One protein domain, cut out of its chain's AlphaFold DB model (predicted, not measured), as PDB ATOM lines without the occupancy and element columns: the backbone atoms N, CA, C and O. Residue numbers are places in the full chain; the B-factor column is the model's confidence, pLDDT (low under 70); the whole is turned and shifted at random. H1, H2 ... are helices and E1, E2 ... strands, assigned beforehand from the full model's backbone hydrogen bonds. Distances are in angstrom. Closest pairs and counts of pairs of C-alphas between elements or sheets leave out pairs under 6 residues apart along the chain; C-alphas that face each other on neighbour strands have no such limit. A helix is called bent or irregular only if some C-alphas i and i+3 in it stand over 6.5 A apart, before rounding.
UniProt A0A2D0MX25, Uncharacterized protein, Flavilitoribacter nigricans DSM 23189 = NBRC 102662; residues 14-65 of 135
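Overview. This is residues 14 to 65 of the 135 residues of an uncharacterized protein of Flavilitoribacter nigricans DSM 23189 = NBRC 102662 (UniProt A0A2D0MX25). Going along the printed part from residue 14, you meet a turned-back tail, then a long, narrow hairpin of two strands, E1 and E2, whose tip, residues 31 to 36, sticks out free; the chain then folds back so that one helix, H1, packs on the hairpin, mainly beside E2. The tail, residues 14 to 23, holds no named element and lies at the end of the hairpin away from the tip. The printed part has 52 residues, with two named strands and one named helix in the order E1, E2, H1; the sheet, E1 - E2, is antiparallel and the class is mixed, helices and strands. The whole is loose, with a radius of gyration of the C-alphas of 12.6 A, and elongated, spanning 38 by 23 by 17 A.

Arrangement. Look first at E1, residues 24 to 32, and E2, residues 35 to 44, antiparallel neighbours at 158 degrees that form a hairpin. N 24 and O 44, 2.8 A apart, and N 30 and O 37, also 2.8 A apart, are within hydrogen-bond range. E2 bends by 70 degrees at residue 41. H1, residues 50 to 64, has 4 pairs of C-alphas with E2 within 8 A, the closest being those of Ile 42 and Ser 56, 6.8 A apart. E1 and H1 are apart. In H1 every O i to N i+4 pair is within hydrogen-bond range.

Along the chain. Find C-alpha 24 at (234.085, 103.485, 276.439); from there E1 runs 25.0 A to residue 32. E2 runs 23.6 A from residue 35 to C-alpha 44 at (234.315, 108.862, 275.941). H1 runs 21.2 A from residue 50 to C-alpha 64 at (225.314, 113.778, 291.434), and is not bent.

Size, cuts and confidence. The two C-alphas farthest apart are those of Glu 18 and Gly 33, at 39.2 A. The printed part has no cut, and the links E1 to E2 and E2 to H1 are tight. Mean pLDDT of the printed part is 73.6; look for values under 70 at residues 26 to 27, 29 to 41 and 64 to 65.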
ATOM      1  N   THR A  14     240.225  99.364 273.672       82.06
ATOM      2  CA  THR A  14     239.168 100.131 274.338       82.06
ATOM      3  C   THR A  14     238.173 100.749 273.357       82.06
ATOM      4  O   THR A  14     236.965 100.648 273.571       82.06
ATOM      5  N   PHE A  15     238.650 101.382 272.282       85.19
ATOM      6  CA  PHE A  15     237.797 102.170 271.383       85.19
ATOM      7  C   PHE A  15     237.491 101.499 270.046       85.19
ATOM      8  O   PHE A  15     236.597 101.958 269.338       85.19
ATOM      9  N   PHE A  16     238.219 100.438 269.694       88.19
ATOM     10  CA  PHE A  16     238.066  99.718 268.431       88.19
ATOM     11  C   PHE A  16     238.033  98.194 268.624       88.19
ATOM     12  O   PHE A  16     238.728  97.483 267.882       88.19
ATOM     13  N   PRO A  17     237.262  97.639 269.585       80.50
ATOM     14  CA  PRO A  17     237.116  96.194 269.637       80.50
ATOM     15  C   PRO A  17     236.502  95.724 268.322       80.50
ATOM     16  O   PRO A  17     235.608  96.359 267.755       80.50
ATOM     17  N   GLU A  18     237.049  94.638 267.784       85.06
ATOM     18  CA  GLU A  18     236.601  94.073 266.506       85.06
ATOM     19  C   GLU A  18     236.711  95.055 265.317       85.06
ATOM     20  O   GLU A  18     236.065  94.879 264.284       85.06
ATOM     21  N   GLY A  19     237.538  96.104 265.443       80.31
ATOM     22  CA  GLY A  19     237.768  97.100 264.394       80.31
ATOM     23  C   GLY A  19     236.641  98.123 264.218       80.31
ATOM     24  O   GLY A  19     236.662  98.878 263.245       80.31
ATOM     25  N   ARG A  20     235.661  98.178 265.132       79.25
ATOM     26  CA  ARG A  20     234.556  99.148 265.088       79.25
ATOM     27  C   ARG A  20     234.708 100.199 266.174       79.25
ATOM     28  O   ARG A  20     234.923  99.863 267.331       79.25
ATOM     29  N   ALA A  21     234.548 101.465 265.798       83.69
ATOM     30  CA  ALA A  21     234.587 102.570 266.746       83.69
ATOM     31  C   ALA A  21     233.446 102.444 267.767       83.69
ATOM     32  O   ALA A  21     232.277 102.363 267.383       83.69
ATOM     33  N   GLN A  22     233.781 102.478 269.053       77.69
ATOM     34  CA  GLN A  22     232.813 102.473 270.145       77.69
ATOM     35  C   GLN A  22     233.152 103.521 271.200       77.69
ATOM     36  O   GLN A  22     234.291 103.976 271.317       77.69
ATOM     37  N   LYS A  23     232.150 103.867 272.004       78.62
ATOM     38  CA  LYS A  23     232.365 104.623 273.232       78.62
ATOM     39  C   LYS A  23     232.795 103.686 274.357       78.62
ATOM     40  O   LYS A  23     232.364 102.537 274.410       78.62
ATOM     41  N   ALA A  24     233.622 104.191 275.259       75.19
ATOM     42  CA  ALA A  24     234.085 103.485 276.439       75.19
ATOM     43  C   ALA A  24     233.764 104.294 277.695       75.19
ATOM     44  O   ALA A  24     233.830 105.523 277.698       75.19
ATOM     45  N   GLN A  25     233.442 103.581 278.770       72.75
ATOM     46  CA  GLN A  25     233.354 104.162 280.101       72.75
ATOM     47  C   GLN A  25     234.763 104.261 280.671       72.75
ATOM     48  O   GLN A  25     235.413 103.242 280.911       72.75
ATOM     49  N   LEU A  26     235.242 105.484 280.857       69.38
ATOM     50  CA  LEU A  26     236.548 105.755 281.436       69.38
ATOM     51  C   LEU A  26     236.404 106.386 282.815       69.38
ATOM     52  O   LEU A  26     235.441 107.101 283.104       69.38
ATOM     53  N   SER A  27     237.396 106.130 283.660       68.00
ATOM     54  CA  SER A  27     237.612 106.901 284.875       68.00
ATOM     55  C   SER A  27     238.706 107.930 284.638       68.00
ATOM     56  O   SER A  27     239.750 107.606 284.067       68.00
ATOM     57  N   ILE A  28     238.484 109.154 285.101       71.12
ATOM     58  CA  ILE A  28     239.502 110.202 285.065       71.12
ATOM     59  C   ILE A  28     240.016 110.397 286.474       71.12
ATOM     60  O   ILE A  28     239.234 110.677 287.379       71.12
ATOM     61  N   SER A  29     241.330 110.259 286.630       68.69
ATOM     62  CA  SER A  29     242.016 110.612 287.862       68.69
ATOM     63  C   SER A  29     242.554 112.031 287.734       68.69
ATOM     64  O   SER A  29     243.389 112.315 286.868       68.69
ATOM     65  N   LEU A  30     242.032 112.939 288.550       69.25
ATOM     66  CA  LEU A  30     242.528 114.303 288.670       69.25
ATOM     67  C   LEU A  30     243.436 114.378 289.885       69.25
ATOM     68  O   LEU A  30     243.019 114.063 290.997       69.25
ATOM     69  N   LYS A  31     244.667 114.834 289.669       66.06
ATOM     70  CA  LYS A  31     245.637 115.032 290.738       66.06
ATOM     71  C   LYS A  31     245.959 116.512 290.900       66.06
ATOM     72  O   LYS A  31     246.513 117.120 289.985       66.06
ATOM     73  N   ALA A  32     245.656 117.055 292.072       66.69
ATOM     74  CA  ALA A  32     246.024 118.401 292.494       66.69
ATOM     75  C   ALA A  32     246.765 118.295 293.834       66.69
ATOM     76  O   ALA A  32     246.157 118.063 294.876       66.69
ATOM     77  N   GLY A  33     248.098 118.380 293.791       69.12
ATOM     78  CA  GLY A  33     248.933 118.077 294.958       69.12
ATOM     79  C   GLY A  33     248.758 116.624 295.427       69.12
ATOM     80  O   GLY A  33     248.950 115.682 294.644       69.12
ATOM     81  N   SER A  34     248.377 116.466 296.692       53.00
ATOM     82  CA  SER A  34     248.065 115.213 297.395       53.00
ATOM     83  C   SER A  34     246.639 114.736 297.164       53.00
ATOM     84  O   SER A  34     246.336 113.571 297.427       53.00
ATOM     85  N   GLN A  35     245.767 115.609 296.661       51.22
ATOM     86  CA  GLN A  35     244.396 115.244 296.358       51.22
ATOM     87  C   GLN A  35     244.363 114.504 295.027       51.22
ATOM     88  O   GLN A  35     244.758 115.027 293.982       51.22
ATOM     89  N   GLU A  36     243.897 113.265 295.086       68.12
ATOM     90  CA  GLU A  36     243.603 112.434 293.930       68.12
ATOM     91  C   GLU A  36     242.101 112.173 293.938       68.12
ATOM     92  O   GLU A  36     241.556 111.629 294.900       68.12
ATOM     93  N   ILE A  37     241.429 112.618 292.883       66.38
ATOM     94  CA  ILE A  37     240.002 112.403 292.696       66.38
ATOM     95  C   ILE A  37     239.843 111.487 291.494       66.38
ATOM     96  O   ILE A  37     240.105 111.890 290.362       66.38
ATOM     97  N   ASP A  38     239.371 110.271 291.750       66.25
ATOM     98  CA  ASP A  38     238.949 109.350 290.704       66.25
ATOM     99  C   ASP A  38     237.463 109.554 290.423       66.25
ATOM    100  O   ASP A  38     236.607 109.322 291.279       66.25
ATOM    101  N   ILE A  39     237.152 109.983 289.205       65.38
ATOM    102  CA  ILE A  39     235.780 110.162 288.737       65.38
ATOM    103  C   ILE A  39     235.410 108.937 287.906       65.38
ATOM    104  O   ILE A  39     235.964 108.766 286.816       65.38
ATOM    105  N   PRO A  40     234.501 108.073 288.379       65.81
ATOM    106  CA  PRO A  40     234.049 106.931 287.604       65.81
ATOM    107  C   PRO A  40     233.006 107.351 286.559       65.81
ATOM    108  O   PRO A  40     232.104 108.135 286.845       65.81
ATOM    109  N   GLY A  41     233.073 106.741 285.374       64.31
ATOM    110  CA  GLY A  41     231.911 106.642 284.491       64.31
ATOM    111  C   GLY A  41     231.701 107.806 283.522       64.31
ATOM    112  O   GLY A  41     230.558 108.195 283.280       64.31
ATOM    113  N   ILE A  42     232.778 108.361 282.960       70.06
ATOM    114  CA  ILE A  42     232.664 109.308 281.847       70.06
ATOM    115  C   ILE A  42     232.647 108.512 280.542       70.06
ATOM    116  O   ILE A  42     233.570 107.750 280.248       70.06
ATOM    117  N   GLU A  43     231.596 108.700 279.748       72.56
ATOM    118  CA  GLU A  43     231.480 108.082 278.432       72.56
ATOM    119  C   GLU A  43     232.317 108.869 277.410       72.56
ATOM    120  O   GLU A  43     232.030 110.027 277.111       72.56
ATOM    121  N   VAL A  44     233.359 108.240 276.869       79.50
ATOM    122  CA  VAL A  44     234.315 108.862 275.941       79.50
ATOM    123  C   VAL A  44     234.356 108.063 274.642       79.50
ATOM    124  O   VAL A  44     234.356 106.834 274.660       79.50
ATOM    125  N   GLY A  45     234.383 108.741 273.497       83.19
ATOM    126  CA  GLY A  45     234.610 108.138 272.183       83.19
ATOM    127  C   GLY A  45     236.031 108.394 271.659       83.19
ATOM    128  O   GLY A  45     236.725 109.271 272.170       83.19
ATOM    129  N   PRO A  46     236.463 107.702 270.588       80.62
ATOM    130  CA  PRO A  46     237.806 107.867 270.013       80.62
ATOM    131  C   PRO A  46     238.085 109.278 269.472       80.62
ATOM    132  O   PRO A  46     239.238 109.673 269.348       80.62
ATOM    133  N   ASN A  47     237.032 110.036 269.158       83.25
ATOM    134  CA  ASN A  47     237.124 111.407 268.653       83.25
ATOM    135  C   ASN A  47     236.723 112.452 269.703       83.25
ATOM    136  O   ASN A  47     236.609 113.628 269.363       83.25
ATOM    137  N   SER A  48     236.466 112.035 270.946       79.44
ATOM    138  CA  SER A  48     236.102 112.967 272.008       79.44
ATOM    139  C   SER A  48     237.257 113.916 272.299       79.44
ATOM    140  O   SER A  48     238.399 113.508 272.508       79.44
ATOM    141  N   THR A  49     236.944 115.201 272.321       84.44
ATOM    142  CA  THR A  49     237.885 116.264 272.655       84.44
ATOM    143  C   THR A  49     238.042 116.402 274.169       84.44
ATOM    144  O   THR A  49     237.175 116.014 274.951       84.44
ATOM    145  N   ILE A  50     239.151 117.010 274.602       77.19
ATOM    146  CA  ILE A  50     239.385 117.327 276.020       77.19
ATOM    147  C   ILE A  50     238.273 118.237 276.573       77.19
ATOM    148  O   ILE A  50     237.843 118.046 277.707       77.19
ATOM    149  N   ASP A  51     237.768 119.183 275.774       78.00
ATOM    150  CA  ASP A  51     236.662 120.066 276.171       78.00
ATOM    151  C   ASP A  51     235.375 119.273 276.446       78.00
ATOM    152  O   ASP A  51     234.751 119.446 277.491       78.00
ATOM    153  N   GLU A  52     235.011 118.333 275.568       77.62
ATOM    154  CA  GLU A  52     233.838 117.466 275.758       77.62
ATOM    155  C   GLU A  52     233.960 116.596 277.012       77.62
ATOM    156  O   GLU A  52     232.982 116.398 277.738       77.62
ATOM    157  N   ILE A  53     235.170 116.119 277.308       79.12
ATOM    158  CA  ILE A  53     235.457 115.349 278.516       79.12
ATOM    159  C   ILE A  53     235.261 116.216 279.773       79.12
ATOM    160  O   ILE A  53     234.567 115.802 280.704       79.12
ATOM    161  N   ILE A  54     235.803 117.438 279.789       78.00
ATOM    162  CA  ILE A  54     235.661 118.380 280.915       78.00
ATOM    163  C   ILE A  54     234.199 118.808 281.102       78.00
ATOM    164  O   ILE A  54     233.717 118.893 282.233       78.00
ATOM    165  N   ARG A  55     233.454 119.037 280.015       78.50
ATOM    166  CA  ARG A  55     232.016 119.349 280.086       78.50
ATOM    167  C   ARG A  55     231.208 118.192 280.659       78.50
ATOM    168  O   ARG A  55     230.333 118.421 281.490       78.50
ATOM    169  N   SER A  56     231.515 116.967 280.240       74.69
ATOM    170  CA  SER A  56     230.863 115.757 280.755       74.69
ATOM    171  C   SER A  56     231.137 115.581 282.250       74.69
ATOM    172  O   SER A  56     230.229 115.268 283.015       74.69
ATOM    173  N   PHE A  57     232.359 115.892 282.687       76.31
ATOM    174  CA  PHE A  57     232.729 115.962 284.099       76.31
ATOM    175  C   PHE A  57     231.922 117.017 284.873       76.31
ATOM    176  O   PHE A  57     231.325 116.703 285.903       76.31
ATOM    177  N   HIS A  58     231.849 118.252 284.367       74.50
ATOM    178  CA  HIS A  58     231.073 119.319 285.005       74.50
ATOM    179  C   HIS A  58     229.591 118.935 285.137       74.50
ATOM    180  O   HIS A  58     228.974 119.139 286.186       74.50
ATOM    181  N   ALA A  59     229.014 118.334 284.091       74.38
ATOM    182  CA  ALA A  59     227.643 117.834 284.108       74.38
ATOM    183  C   ALA A  59     227.444 116.726 285.157       74.38
ATOM    184  O   ALA A  59     226.486 116.790 285.926       74.38
ATOM    185  N   TYR A  60     228.368 115.762 285.241       72.25
ATOM    186  CA  TYR A  60     228.328 114.684 286.231       72.25
ATOM    187  C   TYR A  60     228.322 115.216 287.672       72.25
ATOM    188  O   TYR A  60     227.473 114.806 288.466       72.25
ATOM    189  N   LEU A  61     229.211 116.162 288.000       71.38
ATOM    190  CA  LEU A  61     229.269 116.786 289.329       71.38
ATOM    191  C   LEU A  61     228.002 117.578 289.666       71.38
ATOM    192  O   LEU A  61     227.522 117.541 290.796       71.38
ATOM    193  N   THR A  62     227.435 118.274 288.677       72.19
ATOM    194  CA  THR A  62     226.206 119.058 288.868       72.19
ATOM    195  C   THR A  62     224.998 118.152 289.138       72.19
ATOM    196  O   THR A  62     224.106 118.523 289.893       72.19
ATOM    197  N   GLN A  63     224.966 116.957 288.538       70.19
ATOM    198  CA  GLN A  63     223.851 116.012 288.657       70.19
ATOM    199  C   GLN A  63     223.922 115.128 289.908       70.19
ATOM    200  O   GLN A  63     222.880 114.777 290.454       70.19
ATOM    201  N   ASN A  64     225.125 114.759 290.357       65.81
ATOM    202  CA  ASN A  64     225.314 113.778 291.434       65.81
ATOM    203  C   ASN A  64     225.727 114.403 292.779       65.81
ATOM    204  O   ASN A  64     225.903 113.679 293.758       65.81
ATOM    205  N   GLY A  65     225.849 115.733 292.849       57.50
ATOM    206  CA  GLY A  65     226.350 116.435 294.030       57.50
ATOM    207  C   GLY A  65     227.862 116.248 294.227       57.50
ATOM    208  O   GLY A  65     228.528 115.614 293.404       57.50
TER     209      GLY A  65